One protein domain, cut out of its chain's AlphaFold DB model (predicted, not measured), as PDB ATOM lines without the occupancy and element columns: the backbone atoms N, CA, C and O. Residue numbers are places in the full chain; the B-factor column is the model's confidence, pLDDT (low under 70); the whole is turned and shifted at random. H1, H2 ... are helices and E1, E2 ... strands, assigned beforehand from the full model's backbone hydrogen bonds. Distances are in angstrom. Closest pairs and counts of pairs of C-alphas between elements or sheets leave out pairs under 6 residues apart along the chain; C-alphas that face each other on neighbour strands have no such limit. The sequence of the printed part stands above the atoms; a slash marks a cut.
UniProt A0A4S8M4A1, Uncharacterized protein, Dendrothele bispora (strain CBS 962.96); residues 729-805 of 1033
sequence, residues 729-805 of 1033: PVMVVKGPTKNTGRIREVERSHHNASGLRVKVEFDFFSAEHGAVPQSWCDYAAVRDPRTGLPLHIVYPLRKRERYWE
ATOM      1  N   PRO A 729     -39.631  38.421  15.654       92.25
ATOM      2  CA  PRO A 729     -38.877  37.921  16.790       92.25
ATOM      3  C   PRO A 729     -39.763  36.981  17.606       92.25
ATOM      4  O   PRO A 729     -40.948  37.238  17.809       92.25
ATOM      5  N   VAL A 730     -39.183  35.885  18.072       94.00
ATOM      6  CA  VAL A 730     -39.886  34.832  18.794       94.00
ATOM      7  C   VAL A 730     -39.057  34.301  19.948       94.00
ATOM      8  O   VAL A 730     -37.831  34.333  19.911       94.00
ATOM      9  N   MET A 731     -39.724  33.767  20.966       93.12
ATOM     10  CA  MET A 731     -39.101  32.906  21.965       93.12
ATOM     11  C   MET A 731     -39.731  31.517  21.929       93.12
ATOM     12  O   MET A 731     -40.958  31.373  21.904       93.12
ATOM     13  N   VAL A 732     -38.885  30.491  21.948       91.75
ATOM     14  CA  VAL A 732     -39.325  29.100  22.041       91.75
ATOM     15  C   VAL A 732     -39.435  28.723  23.516       91.75
ATOM     16  O   VAL A 732     -38.444  28.690  24.244       91.75
ATOM     17  N   VAL A 733     -40.657  28.456  23.978       90.31
ATOM     18  CA  VAL A 733     -40.972  28.190  25.394       90.31
ATOM     19  C   VAL A 733     -40.989  26.695  25.735       90.31
ATOM     20  O   VAL A 733     -40.904  26.314  26.905       90.31
ATOM     21  N   LYS A 734     -41.078  25.825  24.722       85.12
ATOM     22  CA  LYS A 734     -41.172  24.364  24.866       85.12
ATOM     23  C   LYS A 734     -40.357  23.674  23.767       85.12
ATOM     24  O   LYS A 734     -40.390  24.109  22.627       85.12
ATOM     25  N   GLY A 735     -39.652  22.595  24.104       82.88
ATOM     26  CA  GLY A 735     -38.792  21.857  23.169       82.88
ATOM     27  C   GLY A 735     -37.337  21.751  23.646       82.88
ATOM     28  O   GLY A 735     -37.026  22.250  24.733       82.88
ATOM     29  N   PRO A 736     -36.467  21.090  22.857       76.44
ATOM     30  CA  PRO A 736     -35.066  20.849  23.214       76.44
ATOM     31  C   PRO A 736     -34.247  22.146  23.278       76.44
ATOM     32  O   PRO A 736     -33.361  22.273  24.117       76.44
ATOM     33  N   THR A 737     -34.603  23.140  22.460       81.75
ATOM     34  CA  THR A 737     -33.914  24.432  22.391       81.75
ATOM     35  C   THR A 737     -34.864  25.548  22.813       81.75
ATOM     36  O   THR A 737     -35.733  25.960  22.048       81.75
ATOM     37  N   LYS A 738     -34.709  26.041  24.047       88.75
ATOM     38  CA  LYS A 738     -35.489  27.165  24.589       88.75
ATOM     39  C   LYS A 738     -34.676  28.451  24.503       88.75
ATOM     40  O   LYS A 738     -33.917  28.762  25.417       88.75
ATOM     41  N   ASN A 739     -34.800  29.171  23.395       88.44
ATOM     42  CA  ASN A 739     -34.084  30.428  23.190       88.44
ATOM     43  C   ASN A 739     -34.902  31.409  22.333       88.44
ATOM     44  O   ASN A 739     -35.985  31.058  21.847       88.44
ATOM     45  N   THR A 740     -34.407  32.637  22.176       90.75
ATOM     46  CA  THR A 740     -34.961  33.614  21.235       90.75
ATOM     47  C   THR A 740     -34.434  33.381  19.828       90.75
ATOM     48  O   THR A 740     -33.369  32.791  19.623       90.75
ATOM     49  N   GLY A 741     -35.214  33.817  18.851       92.94
ATOM     50  CA  GLY A 741     -34.858  33.735  17.451       92.94
ATOM     51  C   GLY A 741     -35.828  34.504  16.574       92.94
ATOM     52  O   GLY A 741     -36.645  35.296  17.047       92.94
ATOM     53  N   ARG A 742     -35.775  34.229  15.275       95.31
ATOM     54  CA  ARG A 742     -36.680  34.776  14.267       95.31
ATOM     55  C   ARG A 742     -37.305  33.668  13.446       95.31
ATOM     56  O   ARG A 742     -36.650  32.682  13.113       95.31
ATOM     57  N   ILE A 743     -38.571  33.842  13.087       94.75
ATOM     58  CA  ILE A 743     -39.233  32.914  12.170       94.75
ATOM     59  C   ILE A 743     -38.645  33.093  10.775       94.75
ATOM     60  O   ILE A 743     -38.604  34.202  10.245       94.75
ATOM     61  N   ARG A 744     -38.218  31.989  10.171       94.62
ATOM     62  CA  ARG A 744     -37.790  31.941   8.768       94.62
ATOM     63  C   ARG A 744     -38.789  31.245   7.869       94.62
ATOM     64  O   ARG A 744     -38.794  31.519   6.677       94.62
ATOM     65  N   GLU A 745     -39.614  30.372   8.438       92.44
ATOM     66  CA  GLU A 745     -40.570  29.587   7.672       92.44
ATOM     67  C   GLU A 745     -41.764  29.172   8.542       92.44
ATOM     68  O   GLU A 745     -41.609  28.927   9.742       92.44
ATOM     69  N   VAL A 746     -42.951  29.086   7.947       90.25
ATOM     70  CA  VAL A 746     -44.195  28.624   8.571       90.25
ATOM     71  C   VAL A 746     -44.858  27.611   7.652       90.25
ATOM     72  O   VAL A 746     -45.078  27.877   6.473       90.25
ATOM     73  N   GLU A 747     -45.223  26.460   8.206       85.38
ATOM     74  CA  GLU A 747     -45.871  25.380   7.470       85.38
ATOM     75  C   GLU A 747     -47.033  24.785   8.262       85.38
ATOM     76  O   GLU A 747     -47.002  24.692   9.494       85.38
ATOM     77  N   ARG A 748     -48.063  24.319   7.548       78.12
ATOM     78  CA  ARG A 748     -49.095  23.482   8.159       78.12
ATOM     79  C   ARG A 748     -48.548  22.084   8.390       78.12
ATOM     80  O   ARG A 748     -48.011  21.460   7.482       78.12
ATOM     81  N   SER A 749     -48.757  21.579   9.599       77.56
ATOM     82  CA  SER A 749     -48.405  20.216   9.979       77.56
ATOM     83  C   SER A 749     -49.541  19.622  10.793       77.56
ATOM     84  O   SER A 749     -49.824  20.070  11.901       77.56
ATOM     85  N   HIS A 750     -50.185  18.595  10.245       67.12
ATOM     86  CA  HIS A 750     -51.255  17.859  10.918       67.12
ATOM     87  C   HIS A 750     -50.729  16.925  12.021       67.12
ATOM     88  O   HIS A 750     -51.512  16.423  12.818       67.12
ATOM     89  N   HIS A 751     -49.409  16.728  12.103       69.62
ATOM     90  CA  HIS A 751     -48.755  15.966  13.171       69.62
ATOM     91  C   HIS A 751     -48.486  16.800  14.435       69.62
ATOM     92  O   HIS A 751     -48.047  16.261  15.449       69.62
ATOM     93  N   ASN A 752     -48.723  18.113  14.386       78.25
ATOM     94  CA  ASN A 752     -48.452  19.043  15.479       78.25
ATOM     95  C   ASN A 752     -49.762  19.454  16.154       78.25
ATOM     96  O   ASN A 752     -50.775  19.652  15.484       78.25
ATOM     97  N   ALA A 753     -49.741  19.648  17.474       78.19
ATOM     98  CA  ALA A 753     -50.953  19.919  18.249       78.19
ATOM     99  C   ALA A 753     -51.629  21.235  17.827       78.19
ATOM    100  O   ALA A 753     -52.853  21.322  17.808       78.19
ATOM    101  N   SER A 754     -50.844  22.241  17.430       82.25
ATOM    102  CA  SER A 754     -51.376  23.508  16.910       82.25
ATOM    103  C   SER A 754     -51.855  23.454  15.454       82.25
ATOM    104  O   SER A 754     -52.428  24.432  14.974       82.25
ATOM    105  N   GLY A 755     -51.595  22.361  14.727       80.75
ATOM    106  CA  GLY A 755     -51.776  22.276  13.275       80.75
ATOM    107  C   GLY A 755     -50.721  23.024  12.449       80.75
ATOM    108  O   GLY A 755     -50.821  23.070  11.220       80.75
ATOM    109  N   LEU A 756     -49.723  23.624  13.106       87.50
ATOM    110  CA  LEU A 756     -48.697  24.469  12.500       87.50
ATOM    111  C   LEU A 756     -47.312  24.129  13.060       87.50
ATOM    112  O   LEU A 756     -47.138  23.826  14.243       87.50
ATOM    113  N   ARG A 757     -46.294  24.252  12.213       91.44
ATOM    114  CA  ARG A 757     -44.893  24.268  12.627       91.44
ATOM    115  C   ARG A 757     -44.204  25.505  12.069       91.44
ATOM    116  O   ARG A 757     -44.531  25.971  10.983       91.44
ATOM    117  N   VAL A 758     -43.257  26.039  12.827       93.81
ATOM    118  CA  VAL A 758     -42.476  27.220  12.458       93.81
ATOM    119  C   VAL A 758     -40.992  26.913  12.565       93.81
ATOM    120  O   VAL A 758     -40.544  26.297  13.534       93.81
ATOM    121  N   LYS A 759     -40.225  27.328  11.564       94.81
ATOM    122  CA  LYS A 759     -38.773  27.217  11.554       94.81
ATOM    123  C   LYS A 759     -38.196  28.458  12.209       94.81
ATOM    124  O   LYS A 759     -38.347  29.566  11.689       94.81
ATOM    125  N   VAL A 760     -37.563  28.267  13.358       94.69
ATOM    126  CA  VAL A 760     -36.955  29.344  14.138       94.69
ATOM    127  C   VAL A 760     -35.454  29.321  13.910       94.69
ATOM    128  O   VAL A 760     -34.803  28.300  14.123       94.69
ATOM    129  N   GLU A 761     -34.922  30.452  13.471       94.62
ATOM    130  CA  GLU A 761     -33.497  30.748  13.453       94.62
ATOM    131  C   GLU A 761     -33.118  31.411  14.770       94.62
ATOM    132  O   GLU A 761     -33.613  32.498  15.060       94.62
ATOM    133  N   PHE A 762     -32.302  30.755  15.586       91.81
ATOM    134  CA  PHE A 762     -32.020  31.230  16.936       91.81
ATOM    135  C   PHE A 762     -30.858  32.226  17.003       91.81
ATOM    136  O   PHE A 762     -29.900  32.139  16.240       91.81
ATOM    137  N   ASP A 763     -30.907  33.110  18.001       86.25
ATOM    138  CA  ASP A 763     -29.936  34.193  18.207       86.25
ATOM    139  C   ASP A 763     -28.667  33.753  18.983       86.25
ATOM    140  O   ASP A 763     -28.043  34.563  19.670       86.25
ATOM    141  N   PHE A 764     -28.277  32.471  18.934       82.75
ATOM    142  CA  PHE A 764     -27.111  31.955  19.668       82.75
ATOM    143  C   PHE A 764     -26.185  31.097  18.807       82.75
ATOM    144  O   PHE A 764     -26.611  30.454  17.854       82.75
ATOM    145  N   PHE A 765     -24.915  31.035  19.205       81.75
ATOM    146  CA  PHE A 765     -23.901  30.196  18.574       81.75
ATOM    147  C   PHE A 765     -23.814  28.847  19.293       81.75
ATOM    148  O   PHE A 765     -23.740  28.803  20.523       81.75
ATOM    149  N   SER A 766     -23.786  27.747  18.540       75.19
ATOM    150  CA  SER A 766     -23.564  26.400  19.078       75.19
ATOM    151  C   SER A 766     -22.433  25.713  18.330       75.19
ATOM    152  O   SER A 766     -22.403  25.725  17.102       75.19
ATOM    153  N   ALA A 767     -21.526  25.062  19.062       72.69
ATOM    154  CA  ALA A 767     -20.475  24.243  18.458       72.69
ATOM    155  C   ALA A 767     -21.049  23.066  17.646       72.69
ATOM    156  O   ALA A 767     -20.453  22.654  16.657       72.69
ATOM    157  N   GLU A 768     -22.220  22.559  18.039       72.81
ATOM    158  CA  GLU A 768     -22.887  21.425  17.392       72.81
ATOM    159  C   GLU A 768     -23.741  21.842  16.182       72.81
ATOM    160  O   GLU A 768     -23.883  21.072  15.239       72.81
ATOM    161  N   HIS A 769     -24.309  23.054  16.194       71.75
ATOM    162  CA  HIS A 769     -25.327  23.480  15.219       71.75
ATOM    163  C   HIS A 769     -24.931  24.727  14.401       71.75
ATOM    164  O   HIS A 769     -25.731  25.244  13.620       71.75
ATOM    165  N   GLY A 770     -23.696  25.209  14.559       79.25
ATOM    166  CA  GLY A 770     -23.136  26.329  13.804       79.25
ATOM    167  C   GLY A 770     -23.510  27.716  14.340       79.25
ATOM    168  O   GLY A 770     -24.025  27.885  15.447       79.25
ATOM    169  N   ALA A 771     -23.197  28.734  13.535       73.50
ATOM    170  CA  ALA A 771     -23.323  30.146  13.906       73.50
ATOM    171  C   ALA A 771     -24.767  30.670  13.950       73.50
ATOM    172  O   ALA A 771     -25.017  31.713  14.544       73.50
ATOM    173  N   VAL A 772     -25.690  29.969  13.289       79.31
ATOM    174  CA  VAL A 772     -27.081  30.389  13.100       79.31
ATOM    175  C   VAL A 772     -27.970  29.133  13.090       79.31
ATOM    176  O   VAL A 772     -28.406  28.681  12.028       79.31
ATOM    177  N   PRO A 773     -28.164  28.477  14.249       89.06
ATOM    178  CA  PRO A 773     -28.905  27.227  14.311       89.06
ATOM    179  C   PRO A 773     -30.379  27.452  13.965       89.06
ATOM    180  O   PRO A 773     -31.025  28.365  14.480       89.06
ATOM    181  N   GLN A 774     -30.922  26.591  13.103       91.69
ATOM    182  CA  GLN A 774     -32.330  26.602  12.706       91.69
ATOM    183  C   GLN A 774     -33.014  25.310  13.156       91.69
ATOM    184  O   GLN A 774     -32.480  24.223  12.942       91.69
ATOM    185  N   SER A 775     -34.207  25.409  13.748       91.31
ATOM    186  CA  SER A 775     -34.989  24.230  14.137       91.31
ATOM    187  C   SER A 775     -36.485  24.420  13.914       91.31
ATOM    188  O   SER A 775     -37.023  25.516  14.082       91.31
ATOM    189  N   TRP A 776     -37.162  23.329  13.554       93.44
ATOM    190  CA  TRP A 776     -38.616  23.278  13.463       93.44
ATOM    191  C   TRP A 776     -39.230  23.121  14.850       93.44
ATOM    192  O   TRP A 776     -38.933  22.177  15.579       93.44
ATOM    193  N   CYS A 777     -40.131  24.032  15.191       91.69
ATOM    194  CA  CYS A 777     -40.882  24.024  16.438       91.69
ATOM    195  C   CYS A 777     -42.381  23.937  16.134       91.69
ATOM    196  O   CYS A 777     -42.857  24.525  15.165       91.69
ATOM    197  N   ASP A 778     -43.152  23.247  16.976       92.56
ATOM    198  CA  ASP A 778     -44.613  23.397  16.968       92.56
ATOM    199  C   ASP A 778     -44.957  24.865  17.270       92.56
ATOM    200  O   ASP A 778     -44.393  25.454  18.192       92.56
ATOM    201  N   TYR A 779     -45.888  25.463  16.529       93.50
ATOM    202  CA  TYR A 779     -46.321  26.837  16.783       93.50
ATOM    203  C   TYR A 779     -46.869  27.037  18.213       93.50
ATOM    204  O   TYR A 779     -46.667  28.092  18.817       93.50
ATOM    205  N   ALA A 780     -47.450  25.999  18.832       90.38
ATOM    206  CA  ALA A 780     -47.845  26.022  20.246       90.38
ATOM    207  C   ALA A 780     -46.667  26.250  21.211       90.38
ATOM    208  O   ALA A 780     -46.891  26.651  22.359       90.38
ATOM    209  N   ALA A 781     -45.425  26.046  20.769       92.50
ATOM    210  CA  ALA A 781     -44.207  26.260  21.540       92.50
ATOM    211  C   ALA A 781     -43.573  27.647  21.344       92.50
ATOM    212  O   ALA A 781     -42.533  27.913  21.942       92.50
ATOM    213  N   VAL A 782     -44.173  28.528  20.539       92.81
ATOM    214  CA  VAL A 782     -43.573  29.812  20.157       92.81
ATOM    215  C   VAL A 782     -44.418  30.986  20.645       92.81
ATOM    216  O   VAL A 782     -45.642  30.975  20.510       92.81
ATOM    217  N   ARG A 783     -43.783  31.996  21.244       93.75
ATOM    218  CA  ARG A 783     -44.435  33.230  21.716       93.75
ATOM    219  C   ARG A 783     -43.695  34.461  21.229       93.75
ATOM    220  O   ARG A 783     -42.504  34.394  20.932       93.75
ATOM    221  N   ASP A 784     -44.398  35.584  21.185       92.88
ATOM    222  CA  ASP A 784     -43.758  36.883  21.027       92.88
ATOM    223  C   ASP A 784     -42.886  37.179  22.268       92.88
ATOM    224  O   ASP A 784     -43.378  37.087  23.396       92.88
ATOM    225  N   PRO A 785     -41.600  37.529  22.104       89.25
ATOM    226  CA  PRO A 785     -40.664  37.687  23.212       89.25
ATOM    227  C   PRO A 785     -40.883  38.984  23.994       89.25
ATOM    228  O   PRO A 785     -40.208  39.210  24.994       89.25
ATOM    229  N   ARG A 786     -41.782  39.872  23.551       85.69
ATOM    230  CA  ARG A 786     -42.091  41.121  24.259       85.69
ATOM    231  C   ARG A 786     -43.323  40.980  25.140       85.69
ATOM    232  O   ARG A 786     -43.344  41.504  26.246       85.69
ATOM    233  N   THR A 787     -44.343  40.302  24.633       85.88
ATOM    234  CA  THR A 787     -45.672  40.208  25.247       85.88
ATOM    235  C   THR A 787     -45.951  38.836  25.840       85.88
ATOM    236  O   THR A 787     -46.834  38.707  26.681       85.88
ATOM    237  N   GLY A 788     -45.248  37.794  25.387       86.38
ATOM    238  CA  GLY A 788     -45.550  36.419  25.771       86.38
ATOM    239  C   GLY A 788     -46.820  35.855  25.155       86.38
ATOM    240  O   GLY A 788     -47.206  34.720  25.447       86.38
ATOM    241  N   LEU A 789     -47.478  36.635  24.298       88.75
ATOM    242  CA  LEU A 789     -48.693  36.244  23.614       88.75
ATOM    243  C   LEU A 789     -48.368  35.377  22.383       88.75
ATOM    244  O   LEU A 789     -47.269  35.448  21.819       88.75
ATOM    245  N   PRO A 790     -49.315  34.533  21.944       89.56
ATOM    246  CA  PRO A 790     -49.243  33.871  20.647       89.56
ATOM    247  C   PRO A 790     -49.149  34.879  19.494       89.56
ATOM    248  O   PRO A 790     -49.798  35.926  19.514       89.56
ATOM    249  N   LEU A 791     -48.407  34.537  18.439       90.25
ATOM    250  CA  LEU A 791     -48.142  35.472  17.338       90.25
ATOM    251  C   LEU A 791     -49.398  35.886  16.568       90.25
ATOM    252  O   LEU A 791     -49.465  37.014  16.118       90.25
ATOM    253  N   HIS A 792     -50.417  35.033  16.461       85.88
ATOM    254  CA  HIS A 792     -51.686  35.352  15.795       85.88
ATOM    255  C   HIS A 792     -52.565  36.315  16.607       85.88
ATOM    256  O   HIS A 792     -53.563  36.803  16.086       85.88
ATOM    257  N   ILE A 793     -52.217  36.576  17.871       83.25
ATOM    258  CA  ILE A 793     -52.842  37.611  18.703       83.25
ATOM    259  C   ILE A 793     -52.066  38.923  18.555       83.25
ATOM    260  O   ILE A 793     -52.668  39.970  18.338       83.25
ATOM    261  N   VAL A 794     -50.731  38.863  18.621       83.38
ATOM    262  CA  VAL A 794     -49.850  40.043  18.476       83.38
ATOM    263  C   VAL A 794     -49.867  40.594  17.049       83.38
ATOM    264  O   VAL A 794     -49.856  41.804  16.836       83.38
ATOM    265  N   TYR A 795     -49.939  39.698  16.071       86.69
ATOM    266  CA  TYR A 795     -49.971  39.959  14.639       86.69
ATOM    267  C   TYR A 795     -51.201  39.250  14.035       86.69
ATOM    268  O   TYR A 795     -51.079  38.134  13.512       86.69
ATOM    269  N   PRO A 796     -52.403  39.856  14.152       80.69
ATOM    270  CA  PRO A 796     -53.658  39.235  13.739       80.69
ATOM    271  C   PRO A 796     -53.703  38.898  12.252       80.69
ATOM    272  O   PRO A 796     -53.493  39.769  11.407       80.69
ATOM    273  N   LEU A 797     -54.064  37.652  11.947       79.31
ATOM    274  CA  LEU A 797     -54.190  37.135  10.585       79.31
ATOM    275  C   LEU A 797     -55.429  37.709   9.889       79.31
ATOM    276  O   LEU A 797     -56.545  37.669  10.426       79.31
ATOM    277  N   ARG A 798     -55.259  38.230   8.670       70.38
ATOM    278  CA  ARG A 798     -56.345  38.849   7.893       70.38
ATOM    279  C   ARG A 798     -56.564  38.121   6.568       70.38
ATOM    280  O   ARG A 798     -55.646  37.586   5.959       70.38
ATOM    281  N   LYS A 799     -57.804  38.148   6.065       67.94
ATOM    282  CA  LYS A 799     -58.160  37.607   4.737       67.94
ATOM    283  C   LYS A 799     -57.685  36.145   4.565       67.94
ATOM    284  O   LYS A 799     -58.038  35.302   5.387       67.94
ATOM    285  N   ARG A 800     -56.882  35.860   3.527       62.78
ATOM    286  CA  ARG A 800     -56.316  34.535   3.206       62.78
ATOM    287  C   ARG A 800     -55.285  34.053   4.230       62.78
ATOM    288  O   ARG A 800     -55.065  32.852   4.339       62.78
ATOM    289  N   GLU A 801     -54.708  34.948   5.034       71.69
ATOM    290  CA  GLU A 801     -53.757  34.572   6.087       71.69
ATOM    291  C   GLU A 801     -54.429  33.773   7.210       71.69
ATOM    292  O   GLU A 801     -53.745  33.086   7.960       71.69
ATOM    293  N   ARG A 802     -55.769  33.792   7.310       74.00
ATOM    294  CA  ARG A 802     -56.520  32.965   8.269       74.00
ATOM    295  C   ARG A 802     -56.343  31.464   8.055       74.00
ATOM    296  O   ARG A 802     -56.580  30.688   8.971       74.00
ATOM    297  N   TYR A 803     -55.874  31.049   6.879       74.94
ATOM    298  CA  TYR A 803     -55.389  29.688   6.651       74.94
ATOM    299  C   TYR A 803     -54.322  29.256   7.676       74.94
ATOM    300  O   TYR A 803     -54.216  28.069   7.995       74.94
ATOM    301  N   TRP A 804     -53.566  30.210   8.217       82.00
ATOM    302  CA  TRP A 804     -52.522  30.005   9.213       82.00
ATOM    303  C   TRP A 804     -53.011  30.196  10.660       82.00
ATOM    304  O   TRP A 804     -52.190  30.332  11.565       82.00
ATOM    305  N   GLU A 805     -54.328  30.233  10.909       81.88
ATOM    306  CA  GLU A 805     -54.859  30.225  12.277       81.88
ATOM    307  C   GLU A 805     -54.569  28.860  12.941       81.88
ATOM    308  O   GLU A 805     -54.779  27.811  12.319       81.88
TER     309      GLU A 805
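What this domain is: This is residues 729 to 805 of the 1033 residues of an uncharacterized protein of Dendrothele bispora (strain CBS 962.96) (UniProt A0A4S8M4A1). A strongly twisted sheet of four antiparallel strands, E1 to E4 in order, makes the body; the loop round Ala 767 reaches out at one end, and two small helices, H1 then H2, lie toward the other. The 77 printed residues are mixed in class, under half in named elements. The strands form a meander, each the antiparallel neighbour of the one before. The whole is compact, radius of gyration of the C-alphas 12.5 A, and only just elongated, 42 by 28 by 18 A.

Where its parts are: Find C-alpha 729 at (-38.877, 37.921, 16.790), where E1, residues 729 to 732, begins. E2, 740 to 748, spans 21.8 A and bends by 69 degrees at residue 744. E3, 756 to 762, spans 18.5 A; E4, 774 to 778, 13.4 A. H1 is 791 to 794; H2, 799 to 804, ends at (-52.522, 30.005, 9.213).

How they stand to each other: Look for hairpin E1 and E2 at N 730 and O 741, 2.8 A; E2 and E3 at N 742 and O 761, 2.8 A; E3 and E4 at N 760 and O 775, 2.9 A. H2, only just on the sheet, only grazes it with residues 803 to 804. H1 is not on it. H2 has 0 of 2 O i to N i+4 pairs within hydrogen-bond range but 3 of 3 O i to N i+3; H1 is too short for the former.

The domain as a whole: The farthest C-alphas, Ala 767 and Lys 799, are 42.3 A apart. The printed part has no cut; links E3 to E4 and E4 to H1 are long. Residues 750 to 751 and 799 to 800 have pLDDT under 70.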